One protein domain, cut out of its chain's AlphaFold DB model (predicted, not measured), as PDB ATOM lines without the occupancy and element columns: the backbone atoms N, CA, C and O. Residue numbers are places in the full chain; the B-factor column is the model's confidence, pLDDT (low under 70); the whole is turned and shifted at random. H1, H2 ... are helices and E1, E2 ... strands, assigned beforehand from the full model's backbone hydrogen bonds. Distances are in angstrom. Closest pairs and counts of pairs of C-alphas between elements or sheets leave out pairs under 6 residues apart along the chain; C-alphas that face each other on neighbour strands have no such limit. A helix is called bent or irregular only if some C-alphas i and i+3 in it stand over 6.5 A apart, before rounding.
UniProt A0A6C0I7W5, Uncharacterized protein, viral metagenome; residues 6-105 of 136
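This is residues 6 to 105 of the 136 residues of an uncharacterized protein of viral metagenome (UniProt A0A6C0I7W5). A small two-stranded hairpin, E1 and E2, packs among H3, H4 and the later part of the long, straight helix H5, which runs along the longest axis. At one end residues 14 to 20, of which 16 to 20 belong to H2, stick out from the body, while the short helix H1 folds back to H3. The printed part has 100 residues, in the order H1, H2, H3, E1, E2, H4, H5, mostly helix, with one antiparallel sheet, E1 - E2. It is compact, with a radius of gyration of the C-alphas of 14.5 A, yet elongated, spanning 48 by 28 by 25 A.

E1 is residues 47 to 49, 6.4 A long, and E2 residues 53 to 55, 6.2 A. H5, residues 84 to 105, is 31.6 A long and ends at C-alpha 105 (8.153, 70.729, 174.813). H3 is residues 29 to 39, 15.5 A, and H4 residues 63 to 74, 15.6 A. H1, residues 6 to 10, 6.3 A, begins at C-alpha 6 (12.769, 72.100, 159.892); H2 is residues 16 to 22, 9.7 A.

In the hairpin E1 and E2, N 49 and O 53 are 2.8 A apart, within hydrogen-bond range. The closest C-alphas of H3 and E1, Ser 38 and Tyr 47, are 4.6 A apart; those of E2 and H4, Ile 53 and Ala 69, 6.4 A. H5 touches H3 with residues 96 to 100 alone, closest C-alphas Ile 30 and Gly 96 at 6.1 A, at a steep tilt of 69 degrees, only just short of about perpendicular. H4 and H5 form a helical hairpin, touching at Phe 66 and Asp 101, C-alphas 7.5 A apart, at a shallow tilt of 32 degrees, opposite ways. H1 and H3 only just touch, with 3 pairs of C-alphas within 8 A, the closest Ser 9 and Ile 31 at 6.3 A. H2 and H5 are close but not clearly touching, C-alphas of Tyr 22 and Ile 103 at 7.7 A. Every O i to N i+4 pair is within hydrogen-bond range in H1, H2, H3 and H5; H4 has 6 of 8 and is irregular, with C-alphas 69 and 72 7.0 A apart.

The two C-alphas farthest apart, Asn 15 and Cys 82, are 48.4 A apart. The printed part has no cut and no long link. Mean pLDDT of the printed part is 90.8, and no printed residue is under 70.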
ATOM      1  N   ILE A   6      13.269  71.091 160.837       94.31
ATOM      2  CA  ILE A   6      12.769  72.100 159.892       94.31
ATOM      3  C   ILE A   6      11.490  72.750 160.421       94.31
ATOM      4  O   ILE A   6      11.421  73.977 160.487       94.31
ATOM      5  N   GLN A   7      10.537  71.957 160.918       94.38
ATOM      6  CA  GLN A   7       9.306  72.493 161.509       94.38
ATOM      7  C   GLN A   7       9.589  73.406 162.704       94.38
ATOM      8  O   GLN A   7       8.931  74.430 162.855       94.38
ATOM      9  N   LEU A   8      10.580  73.072 163.536       93.75
ATOM     10  CA  LEU A   8      11.009  73.948 164.628       93.75
ATOM     11  C   LEU A   8      11.648  75.246 164.120       93.75
ATOM     12  O   LEU A   8      11.449  76.288 164.736       93.75
ATOM     13  N   SER A   9      12.405  75.203 163.019       93.38
ATOM     14  CA  SER A   9      13.035  76.398 162.437       93.38
ATOM     15  C   SER A   9      12.040  77.370 161.805       93.38
ATOM     16  O   SER A   9      12.246  78.581 161.858       93.38
ATOM     17  N   GLU A  10      10.949  76.846 161.252       93.12
ATOM     18  CA  GLU A  10       9.902  77.613 160.568       93.12
ATOM     19  C   GLU A  10       8.754  78.007 161.505       93.12
ATOM     20  O   GLU A  10       7.826  78.708 161.102       93.12
ATOM     21  N   PHE A  11       8.792  77.557 162.760       92.88
ATOM     22  CA  PHE A  11       7.717  77.795 163.706       92.88
ATOM     23  C   PHE A  11       7.618  79.272 164.099       92.88
ATOM     24  O   PHE A  11       8.569  79.877 164.604       92.88
ATOM     25  N   VAL A  12       6.416  79.827 163.934       90.44
ATOM     26  CA  VAL A  12       6.079  81.196 164.323       90.44
ATOM     27  C   VAL A  12       4.845  81.170 165.235       90.44
ATOM     28  O   VAL A  12       3.812  80.609 164.851       90.44
ATOM     29  N   PRO A  13       4.930  81.755 166.446       90.62
ATOM     30  CA  PRO A  13       3.766  81.982 167.296       90.62
ATOM     31  C   PRO A  13       2.760  82.947 166.647       90.62
ATOM     32  O   PRO A  13       3.148  83.991 166.121       90.62
ATOM     33  N   ASN A  14       1.467  82.642 166.736       90.31
ATOM     34  CA  ASN A  14       0.396  83.399 166.077       90.31
ATOM     35  C   ASN A  14      -0.076  84.616 166.884       90.31
ATOM     36  O   ASN A  14      -0.519  85.611 166.313       90.31
ATOM     37  N   ASN A  15      -0.011  84.544 168.213       90.19
ATOM     38  CA  ASN A  15      -0.543  85.561 169.119       90.19
ATOM     39  C   ASN A  15       0.395  85.784 170.321       90.19
ATOM     40  O   ASN A  15       1.392  85.077 170.489       90.19
ATOM     41  N   ASP A  16       0.105  86.792 171.143       89.00
ATOM     42  CA  ASP A  16       0.968  87.160 172.273       89.00
ATOM     43  C   ASP A  16       0.988  86.096 173.383       89.00
ATOM     44  O   ASP A  16       2.017  85.915 174.036       89.00
ATOM     45  N   ALA A  17      -0.100  85.336 173.553       87.94
ATOM     46  CA  ALA A  17      -0.152  84.223 174.499       87.94
ATOM     47  C   ALA A  17       0.801  83.090 174.078       87.94
ATOM     48  O   ALA A  17       1.603  82.620 174.885       87.94
ATOM     49  N   GLU A  18       0.799  82.713 172.796       90.81
ATOM     50  CA  GLU A  18       1.747  81.741 172.248       90.81
ATOM     51  C   GLU A  18       3.192  82.242 172.346       90.81
ATOM     52  O   GLU A  18       4.077  81.460 172.684       90.81
ATOM     53  N   ARG A  19       3.458  83.535 172.100       89.44
ATOM     54  CA  ARG A  19       4.810  84.109 172.259       89.44
ATOM     55  C   ARG A  19       5.301  84.016 173.699       89.44
ATOM     56  O   ARG A  19       6.451  83.633 173.917       89.44
ATOM     57  N   ALA A  20       4.435  84.328 174.663       89.62
ATOM     58  CA  ALA A  20       4.752  84.239 176.084       89.62
ATOM     59  C   ALA A  20       5.069  82.797 176.515       89.62
ATOM     60  O   ALA A  20       5.990  82.576 177.302       89.62
ATOM     61  N   VAL A  21       4.348  81.812 175.967       89.56
ATOM     62  CA  VAL A  21       4.607  80.386 176.216       89.56
ATOM     63  C   VAL A  21       5.885  79.918 175.526       89.56
ATOM     64  O   VAL A  21       6.672  79.201 176.150       89.56
ATOM     65  N   TYR A  22       6.088  80.306 174.260       89.69
ATOM     66  CA  TYR A  22       7.218  79.857 173.453       89.69
ATOM     67  C   TYR A  22       8.532  80.328 174.061       89.69
ATOM     68  O   TYR A  22       9.360  79.480 174.354       89.69
ATOM     69  N   ASN A  23       8.693  81.640 174.285       88.50
ATOM     70  CA  ASN A  23       9.809  82.295 174.987       88.50
ATOM     71  C   ASN A  23      11.134  81.489 175.026       88.50
ATOM     72  O   ASN A  23      11.629  81.114 176.095       88.50
ATOM     73  N   ILE A  24      11.678  81.183 173.843       88.88
ATOM     74  CA  ILE A  24      12.901  80.381 173.650       88.88
ATOM     75  C   ILE A  24      14.030  81.184 172.989       88.88
ATOM     76  O   ILE A  24      14.919  80.607 172.363       88.88
ATOM     77  N   ASP A  25      13.995  82.517 173.049       85.88
ATOM     78  CA  ASP A  25      14.961  83.359 172.326       85.88
ATOM     79  C   ASP A  25      16.413  83.034 172.713       85.88
ATOM     80  O   ASP A  25      17.299  83.010 171.858       85.88
ATOM     81  N   ALA A  26      16.640  82.683 173.983       86.56
ATOM     82  CA  ALA A  26      17.941  82.256 174.486       86.56
ATOM     83  C   ALA A  26      18.398  80.897 173.927       86.56
ATOM     84  O   ALA A  26      19.595  80.641 173.835       86.56
ATOM     85  N   GLU A  27      17.470  80.014 173.558       89.69
ATOM     86  CA  GLU A  27      17.759  78.676 173.046       89.69
ATOM     87  C   GLU A  27      17.708  78.586 171.521       89.69
ATOM     88  O   GLU A  27      18.246  77.634 170.966       89.69
ATOM     89  N   LYS A  28      17.126  79.570 170.826       87.38
ATOM     90  CA  LYS A  28      16.908  79.552 169.368       87.38
ATOM     91  C   LYS A  28      18.176  79.275 168.555       87.38
ATOM     92  O   LYS A  28      18.106  78.629 167.508       87.38
ATOM     93  N   TYR A  29      19.342  79.687 169.058       91.75
ATOM     94  CA  TYR A  29      20.635  79.402 168.428       91.75
ATOM     95  C   TYR A  29      20.881  77.897 168.212       91.75
ATOM     96  O   TYR A  29      21.609  77.534 167.292       91.75
ATOM     97  N   ILE A  30      20.283  77.012 169.025       93.94
ATOM     98  CA  ILE A  30      20.503  75.566 168.903       93.94
ATOM     99  C   ILE A  30      19.881  74.991 167.634       93.94
ATOM    100  O   ILE A  30      20.462  74.099 167.021       93.94
ATOM    101  N   ILE A  31      18.728  75.523 167.217       93.06
ATOM    102  CA  ILE A  31      18.064  75.115 165.976       93.06
ATOM    103  C   ILE A  31      18.981  75.467 164.811       93.06
ATOM    104  O   ILE A  31      19.286  74.614 163.983       93.06
ATOM    105  N   GLN A  32      19.481  76.706 164.802       93.12
ATOM    106  CA  GLN A  32      20.397  77.177 163.772       93.12
ATOM    107  C   GLN A  32      21.675  76.335 163.737       93.12
ATOM    108  O   GLN A  32      22.076  75.882 162.671       93.12
ATOM    109  N   LYS A  33      22.255  76.035 164.905       93.38
ATOM    110  CA  LYS A  33      23.430  75.167 165.013       93.38
ATOM    111  C   LYS A  33      23.193  73.799 164.367       93.38
ATOM    112  O   LYS A  33      24.007  73.378 163.559       93.38
ATOM    113  N   TYR A  34      22.080  73.126 164.658       94.00
ATOM    114  CA  TYR A  34      21.793  71.823 164.044       94.00
ATOM    115  C   TYR A  34      21.519  71.905 162.537       94.00
ATOM    116  O   TYR A  34      21.884  70.989 161.800       94.00
ATOM    117  N   ILE A  35      20.909  72.994 162.063       94.19
ATOM    118  CA  ILE A  35      20.735  73.248 160.627       94.19
ATOM    119  C   ILE A  35      22.083  73.472 159.937       94.19
ATOM    120  O   ILE A  35      22.281  73.026 158.811       94.19
ATOM    121  N   ASP A  36      23.021  74.151 160.585       92.94
ATOM    122  CA  ASP A  36      24.343  74.390 160.010       92.94
ATOM    123  C   ASP A  36      25.226  73.136 160.080       92.94
ATOM    124  O   ASP A  36      25.934  72.821 159.120       92.94
ATOM    125  N   ASP A  37      25.100  72.346 161.150       89.75
ATOM    126  CA  ASP A  37      25.728  71.028 161.260       89.75
ATOM    127  C   ASP A  37      25.267  70.112 160.114       89.75
ATOM    128  O   ASP A  37      26.099  69.457 159.488       89.75
ATOM    129  N   SER A  38      23.974  70.113 159.758       91.75
ATOM    130  CA  SER A  38      23.448  69.263 158.674       91.75
ATOM    131  C   SER A  38      23.951  69.642 157.281       91.75
ATOM    132  O   SER A  38      24.104  68.773 156.417       91.75
ATOM    133  N   LYS A  39      24.283  70.920 157.068       91.88
ATOM    134  CA  LYS A  39      24.884  71.428 155.823       91.88
ATOM    135  C   LYS A  39      26.366  71.093 155.691       91.88
ATOM    136  O   LYS A  39      26.939  71.258 154.613       91.88
ATOM    137  N   SER A  40      27.009  70.643 156.765       89.44
ATOM    138  CA  SER A  40      28.422  70.303 156.723       89.44
ATOM    139  C   SER A  40      28.676  69.073 155.847       89.44
ATOM    140  O   SER A  40      27.951  68.078 155.896       89.44
ATOM    141  N   SER A  41      29.764  69.102 155.071       87.75
ATOM    142  CA  SER A  41      30.113  68.036 154.117       87.75
ATOM    143  C   SER A  41      30.277  66.657 154.771       87.75
ATOM    144  O   SER A  41      29.925  65.634 154.185       87.75
ATOM    145  N   TRP A  42      30.765  66.622 156.012       85.50
ATOM    146  CA  TRP A  42      30.954  65.403 156.800       85.50
ATOM    147  C   TRP A  42      29.652  64.849 157.397       85.50
ATOM    148  O   TRP A  42      29.593  63.677 157.776       85.50
ATOM    149  N   ALA A  43      28.600  65.665 157.461       85.69
ATOM    150  CA  ALA A  43      27.329  65.313 158.076       85.69
ATOM    151  C   ALA A  43      26.327  64.698 157.080       85.69
ATOM    152  O   ALA A  43      25.362  64.054 157.491       85.69
ATOM    153  N   LYS A  44      26.594  64.817 155.768       89.12
ATOM    154  CA  LYS A  44      25.797  64.224 154.673       89.12
ATOM    155  C   LYS A  44      24.299  64.555 154.768       89.12
ATOM    156  O   LYS A  44      23.469  63.680 154.540       89.12
ATOM    157  N   GLY A  45      23.962  65.792 155.132       90.19
ATOM    158  CA  GLY A  45      22.574  66.243 155.261       90.19
ATOM    159  C   GLY A  45      21.922  65.956 156.616       90.19
ATOM    160  O   GLY A  45      20.806  66.408 156.836       90.19
ATOM    161  N   LYS A  46      22.601  65.267 157.544       93.81
ATOM    162  CA  LYS A  46      22.073  64.891 158.868       93.81
ATOM    163  C   LYS A  46      22.667  65.743 159.977       93.81
ATOM    164  O   LYS A  46      23.808  66.167 159.875       93.81
ATOM    165  N   TYR A  47      21.951  65.914 161.080       93.69
ATOM    166  CA  TYR A  47      22.498  66.518 162.299       93.69
ATOM    167  C   TYR A  47      22.660  65.471 163.409       93.69
ATOM    168  O   TYR A  47      22.138  64.359 163.314       93.69
ATOM    169  N   TYR A  48      23.409  65.819 164.458       92.12
ATOM    170  CA  TYR A  48      23.735  64.915 165.563       92.12
ATOM    171  C   TYR A  48      22.991  65.317 166.840       92.12
ATOM    172  O   TYR A  48      23.465  66.137 167.630       92.12
ATOM    173  N   LEU A  49      21.828  64.710 167.072       92.88
ATOM    174  CA  LEU A  49      21.056  64.903 168.296       92.88
ATOM    175  C   LEU A  49      21.837  64.352 169.498       92.88
ATOM    176  O   LEU A  49      22.230  63.182 169.533       92.88
ATOM    177  N   GLY A  50      22.097  65.226 170.476       88.94
ATOM    178  CA  GLY A  50      22.911  64.889 171.647       88.94
ATOM    179  C   GLY A  50      24.347  64.484 171.301       88.94
ATOM    180  O   GLY A  50      24.973  63.783 172.087       88.94
ATOM    181  N   GLY A  51      24.855  64.884 170.127       86.56
ATOM    182  CA  GLY A  51      26.215  64.581 169.672       86.56
ATOM    183  C   GLY A  51      26.431  63.155 169.155       86.56
ATOM    184  O   GLY A  51      27.557  62.810 168.818       86.56
ATOM    185  N   GLN A  52      25.381  62.333 169.069       85.62
ATOM    186  CA  GLN A  52      25.538  60.895 168.813       85.62
ATOM    187  C   GLN A  52      24.496  60.291 167.873       85.62
ATOM    188  O   GLN A  52      24.843  59.457 167.038       85.62
ATOM    189  N   ILE A  53      23.233  60.715 167.962       92.50
ATOM    190  CA  ILE A  53      22.175  60.165 167.110       92.50
ATOM    191  C   ILE A  53      22.099  60.988 165.837       92.50
ATOM    192  O   ILE A  53      21.843  62.188 165.886       92.50
ATOM    193  N   ARG A  54      22.306  60.340 164.692       93.25
ATOM    194  CA  ARG A  54      22.148  60.977 163.384       93.25
ATOM    195  C   ARG A  54      20.676  61.030 163.012       93.25
ATOM    196  O   ARG A  54      20.053  59.978 162.915       93.25
ATOM    197  N   VAL A  55      20.168  62.228 162.758       94.12
ATOM    198  CA  VAL A  55      18.762  62.466 162.416       94.12
ATOM    199  C   VAL A  55      18.697  63.334 161.161       94.12
ATOM    200  O   VAL A  55      19.519  64.238 160.979       94.12
ATOM    201  N   GLU A  56      17.755  63.043 160.266       94.50
ATOM    202  CA  GLU A  56      17.487  63.907 159.112       94.50
ATOM    203  C   GLU A  56      16.735  65.174 159.567       94.50
ATOM    204  O   GLU A  56      15.828  65.076 160.391       94.50
ATOM    205  N   PRO A  57      17.014  66.374 159.029       94.44
ATOM    206  CA  PRO A  57      16.312  67.601 159.427       94.44
ATOM    207  C   PRO A  57      14.783  67.546 159.271       94.44
ATOM    208  O   PRO A  57      14.058  68.226 159.997       94.44
ATOM    209  N   ASN A  58      14.297  66.728 158.333       94.62
ATOM    210  CA  ASN A  58      12.874  66.507 158.069       94.62
ATOM    211  C   ASN A  58      12.260  65.375 158.907       94.62
ATOM    212  O   ASN A  58      11.043  65.205 158.897       94.62
ATOM    213  N   GLU A  59      13.072  64.594 159.615       93.62
ATOM    214  CA  GLU A  59      12.597  63.491 160.442       93.62
ATOM    215  C   GLU A  59      12.021  64.017 161.771       93.62
ATOM    216  O   GLU A  59      12.604  64.919 162.384       93.62
ATOM    217  N   PRO A  60      10.869  63.495 162.231       94.38
ATOM    218  CA  PRO A  60      10.290  63.881 163.511       94.38
ATOM    219  C   PRO A  60      11.201  63.553 164.697       94.38
ATOM    220  O   PRO A  60      11.669  62.427 164.851       94.38
ATOM    221  N   ILE A  61      11.367  64.509 165.610       93.62
ATOM    222  CA  ILE A  61      12.098  64.319 166.862       93.62
ATOM    223  C   ILE A  61      11.153  63.682 167.885       93.62
ATOM    224  O   ILE A  61      10.344  64.362 168.519       93.62
ATOM    225  N   THR A  62      11.221  62.359 168.027       93.25
ATOM    226  CA  THR A  62      10.330  61.603 168.917       93.25
ATOM    227  C   THR A  62      10.843  61.531 170.364       93.25
ATOM    228  O   THR A  62      12.045  61.675 170.617       93.25
ATOM    229  N   PRO A  63       9.962  61.257 171.347       91.75
ATOM    230  CA  PRO A  63      10.374  60.978 172.723       91.75
ATOM    231  C   PRO A  63      11.382  59.825 172.836       91.75
ATOM    232  O   PRO A  63      12.279  59.858 173.679       91.75
ATOM    233  N   GLU A  64      11.278  58.816 171.971       92.69
ATOM    234  CA  GLU A  64      12.205  57.685 171.917       92.69
ATOM    235  C   GLU A  64      13.603  58.133 171.483       92.69
ATOM    236  O   GLU A  64      14.584  57.698 172.089       92.69
ATOM    237  N   LEU A  65      13.704  59.040 170.502       93.62
ATOM    238  CA  LEU A  65      14.980  59.640 170.099       93.62
ATOM    239  C   LEU A  65      15.607  60.423 171.253       93.62
ATOM    240  O   LEU A  65      16.797  60.266 171.519       93.62
ATOM    241  N   PHE A  66      14.817  61.197 172.004       93.38
ATOM    242  CA  PHE A  66      15.313  61.867 173.209       93.38
ATOM    243  C   PHE A  66      15.785  60.880 174.272       93.38
ATOM    244  O   PHE A  66      16.859  61.063 174.841       93.38
ATOM    245  N   LYS A  67      15.025  59.811 174.529       93.62
ATOM    246  CA  LYS A  67      15.409  58.772 175.493       93.62
ATOM    247  C   LYS A  67      16.738  58.123 175.110       93.62
ATOM    248  O   LYS A  67      17.591  57.920 175.971       93.62
ATOM    249  N   GLN A  68      16.929  57.823 173.827       93.69
ATOM    250  CA  GLN A  68      18.192  57.297 173.319       93.69
ATOM    251  C   GLN A  68      19.321  58.331 173.442       93.69
ATOM    252  O   GLN A  68      20.405  57.985 173.901       93.69
ATOM    253  N   ALA A  69      19.067  59.599 173.103       93.38
ATOM    254  CA  ALA A  69      20.073  60.658 173.147       93.38
ATOM    255  C   ALA A  69      20.498  61.005 174.582       93.38
ATOM    256  O   ALA A  69      21.635  61.411 174.801       93.38
ATOM    257  N   TRP A  70      19.609  60.834 175.562       94.56
ATOM    258  CA  TRP A  70      19.913  61.042 176.976       94.56
ATOM    259  C   TRP A  70      20.647  59.869 177.621       94.56
ATOM    260  O   TRP A  70      21.390  60.091 178.576       94.56
ATOM    261  N   LYS A  71      20.465  58.641 177.118       93.44
ATOM    262  CA  LYS A  71      20.964  57.417 177.763       93.44
ATOM    263  C   LYS A  71      22.458  57.499 178.149       93.44
ATOM    264  O   LYS A  71      22.733  57.319 179.331       93.44
ATOM    265  N   PRO A  72      23.387  57.892 177.258       89.81
ATOM    266  CA  PRO A  72      24.822  57.972 177.576       89.81
ATOM    267  C   PRO A  72      25.200  59.001 178.645       89.81
ATOM    268  O   PRO A  72      26.226  58.865 179.308       89.81
ATOM    269  N   PHE A  73      24.361  60.023 178.845       90.06
ATOM    270  CA  PHE A  73      24.534  61.004 179.919       90.06
ATOM    271  C   PHE A  73      23.985  60.518 181.266       90.06
ATOM    272  O   PHE A  73      24.333  61.089 182.299       90.06
ATOM    273  N   LEU A  74      23.098  59.519 181.256       89.88
ATOM    274  CA  LEU A  74      22.451  58.963 182.444       89.88
ATOM    275  C   LEU A  74      23.173  57.718 182.964       89.88
ATOM    276  O   LEU A  74      23.245  57.527 184.173       89.88
ATOM    277  N   ASP A  75      23.704  56.884 182.070       90.69
ATOM    278  CA  ASP A  75      24.436  55.664 182.428       90.69
ATOM    279  C   ASP A  75      25.943  55.890 182.655       90.69
ATOM    280  O   ASP A  75      26.643  54.980 183.090       90.69
ATOM    281  N   GLY A  76      26.433  57.110 182.412       81.75
ATOM    282  CA  GLY A  76      27.826  57.493 182.634       81.75
ATOM    283  C   GLY A  76      28.770  57.163 181.478       81.75
ATOM    284  O   GLY A  76      29.962  57.434 181.604       81.75
ATOM    285  N   SER A  77      28.272  56.659 180.342       83.81
ATOM    286  CA  SER A  77      29.100  56.350 179.161       83.81
ATOM    287  C   SER A  77      29.853  57.569 178.607       83.81
ATOM    288  O   SER A  77      30.849  57.417 177.911       83.81
ATOM    289  N   CYS A  78      29.393  58.789 178.903       80.06
ATOM    290  CA  CYS A  78      30.062  60.031 178.512       80.06
ATOM    291  C   CYS A  78      31.117  60.541 179.518       80.06
ATOM    292  O   CYS A  78      31.577  61.675 179.384       80.06
ATOM    293  N   ASN A  79      31.453  59.779 180.563       79.06
ATOM    294  CA  ASN A  79      32.424  60.212 181.577       79.06
ATOM    295  C   ASN A  79      33.880  59.909 181.194       79.06
ATOM    296  O   ASN A  79      34.782  60.501 181.784       79.06
ATOM    297  N   ASP A  80      34.102  59.056 180.193       77.25
ATOM    298  CA  ASP A  80      35.431  58.745 179.665       77.25
ATOM    299  C   ASP A  80      35.809  59.738 178.557       77.25
ATOM    300  O   ASP A  80      35.516  59.541 177.380       77.25
ATOM    301  N   TYR A  81      36.453  60.839 178.948       81.50
ATOM    302  CA  TYR A  81      37.084  61.797 178.038       81.50
ATOM    303  C   TYR A  81      38.601  61.794 178.256       81.50
ATOM    304  O   TYR A  81      39.086  61.835 179.385       81.50
ATOM    305  N   CYS A  82      39.372  61.771 177.173       81.50
ATOM    306  CA  CYS A  82      40.831  61.708 177.198       81.50
ATOM    307  C   CYS A  82      41.475  63.098 177.303       81.50
ATOM    308  O   CYS A  82      42.658  63.211 177.622       81.50
ATOM    309  N   ASN A  83      40.729  64.169 177.001       90.38
ATOM    310  CA  ASN A  83      41.225  65.544 177.058       90.38
ATOM    311  C   ASN A  83      40.106  66.588 177.247       90.38
ATOM    312  O   ASN A  83      38.910  66.292 177.218       90.38
ATOM    313  N   SER A  84      40.510  67.848 177.426       89.69
ATOM    314  CA  SER A  84      39.598  68.977 177.637       89.69
ATOM    315  C   SER A  84      38.723  69.311 176.423       89.69
ATOM    316  O   SER A  84      37.619  69.823 176.608       89.69
ATOM    317  N   PHE A  85      39.166  69.013 175.196       89.56
ATOM    318  CA  PHE A  85      38.368  69.234 173.985       89.56
ATOM    319  C   PHE A  85      37.204  68.248 173.896       89.56
ATOM    320  O   PHE A  85      36.075  68.651 173.616       89.56
ATOM    321  N   GLU A  86      37.451  66.972 174.188       87.50
ATOM    322  CA  GLU A  86      36.409  65.943 174.242       87.50
ATOM    323  C   GLU A  86      35.399  66.248 175.348       87.50
ATOM    324  O   GLU A  86      34.192  66.240 175.100       87.50
ATOM    325  N   TYR A  87      35.877  66.640 176.532       88.88
ATOM    326  CA  TYR A  87      35.002  67.081 177.617       88.88
ATOM    327  C   TYR A  87      34.116  68.269 177.208       88.88
ATOM    328  O   TYR A  87      32.900  68.256 177.419       88.88
ATOM    329  N   ALA A  88      34.699  69.288 176.569       89.50
ATOM    330  CA  ALA A  88      33.953  70.441 176.073       89.50
ATOM    331  C   ALA A  88      32.914  70.051 175.005       89.50
ATOM    332  O   ALA A  88      31.806  70.594 175.004       89.50
ATOM    333  N   SER A  89      33.239  69.091 174.134       88.88
ATOM    334  CA  SER A  89      32.318  68.543 173.133       88.88
ATOM    335  C   SER A  89      31.111  67.867 173.790       88.88
ATOM    336  O   SER A  89      29.968  68.209 173.481       88.88
ATOM    337  N   ILE A  90      31.347  67.004 174.783       90.75
ATOM    338  CA  ILE A  90      30.297  66.317 175.554       90.75
ATOM    339  C   ILE A  90      29.401  67.328 176.279       90.75
ATOM    340  O   ILE A  90      28.172  67.229 176.227       90.75
ATOM    341  N   LEU A  91      29.989  68.350 176.909       91.06
ATOM    342  CA  LEU A  91      29.225  69.423 177.549       91.06
ATOM    343  C   LEU A  91      28.388  70.226 176.545       91.06
ATOM    344  O   LEU A  91      27.237  70.558 176.838       91.06
ATOM    345  N   SER A  92      28.940  70.539 175.371       91.25
ATOM    346  CA  SER A  92      28.217  71.235 174.301       91.25
ATOM    347  C   SER A  92      27.041  70.402 173.794       91.25
ATOM    348  O   SER A  92      25.934  70.923 173.652       91.25
ATOM    349  N   ALA A  93      27.254  69.099 173.593       92.19
ATOM    350  CA  ALA A  93      26.225  68.151 173.184       92.19
ATOM    351  C   ALA A  93      25.102  68.049 174.226       92.19
ATOM    352  O   ALA A  93      23.927  68.149 173.873       92.19
ATOM    353  N   LYS A  94      25.450  67.945 175.516       93.75
ATOM    354  CA  LYS A  94      24.480  67.924 176.619       93.75
ATOM    355  C   LYS A  94      23.639  69.198 176.661       93.75
ATOM    356  O   LYS A  94      22.416  69.120 176.729       93.75
ATOM    357  N   ARG A  95      24.280  70.372 176.579       92.69
ATOM    358  CA  ARG A  95      23.585  71.672 176.547       92.69
ATOM    359  C   ARG A  95      22.646  71.768 175.349       92.69
ATOM    360  O   ARG A  95      21.492  72.149 175.517       92.69
ATOM    361  N   GLY A  96      23.113  71.365 174.169       93.56
ATOM    362  CA  GLY A  96      22.297  71.344 172.961       93.56
ATOM    363  C   GLY A  96      21.079  70.430 173.082       93.56
ATOM    364  O   GLY A  96      19.980  70.810 172.678       93.56
ATOM    365  N   LEU A  97      21.247  69.255 173.695       94.88
ATOM    366  CA  LEU A  97      20.152  68.324 173.952       94.88
ATOM    367  C   LEU A  97      19.124  68.894 174.941       94.88
ATOM    368  O   LEU A  97      17.924  68.774 174.711       94.88
ATOM    369  N   THR A  98      19.572  69.569 176.004       94.75
ATOM    370  CA  THR A  98      18.679  70.273 176.940       94.75
ATOM    371  C   THR A  98      17.884  71.379 176.248       94.75
ATOM    372  O   THR A  98      16.672  71.475 176.437       94.75
ATOM    373  N   SER A  99      18.546  72.207 175.436       95.00
ATOM    374  CA  SER A  99      17.893  73.315 174.735       95.00
ATOM    375  C   SER A  99      16.853  72.820 173.732       95.00
ATOM    376  O   SER A  99      15.729  73.314 173.739       95.00
ATOM    377  N   ILE A 100      17.178  71.819 172.907       94.69
ATOM    378  CA  ILE A 100      16.223  71.313 171.911       94.69
ATOM    379  C   ILE A 100      15.045  70.568 172.559       94.69
ATOM    380  O   ILE A 100      13.917  70.729 172.103       94.69
ATOM    381  N   ASP A 101      15.256  69.833 173.659       94.56
ATOM    382  CA  ASP A 101      14.167  69.208 174.430       94.56
ATOM    383  C   ASP A 101      13.195  70.264 174.982       94.56
ATOM    384  O   ASP A 101      11.975  70.140 174.843       94.56
ATOM    385  N   LYS A 102      13.725  71.367 175.531       94.19
ATOM    386  CA  LYS A 102      12.907  72.505 175.979       94.19
ATOM    387  C   LYS A 102      12.079  73.088 174.829       94.19
ATOM    388  O   LYS A 102      10.878  73.290 174.995       94.19
ATOM    389  N   ILE A 103      12.694  73.323 173.670       94.56
ATOM    390  CA  ILE A 103      12.019  73.867 172.481       94.56
ATOM    391  C   ILE A 103      10.889  72.943 172.015       94.56
ATOM    392  O   ILE A 103       9.777  73.413 171.778       94.56
ATOM    393  N   VAL A 104      11.144  71.634 171.923       94.69
ATOM    394  CA  VAL A 104      10.134  70.648 171.509       94.69
ATOM    395  C   VAL A 104       8.957  70.628 172.482       94.69
ATOM    396  O   VAL A 104       7.805  70.652 172.051       94.69
ATOM    397  N   LYS A 105       9.215  70.658 173.795       93.31
ATOM    398  CA  LYS A 105       8.153  70.729 174.813       93.31
ATOM    399  C   LYS A 105       7.292  71.980 174.654       93.31
ATOM    400  O   LYS A 105       6.069  71.874 174.684       93.31
TER     401      LYS A 105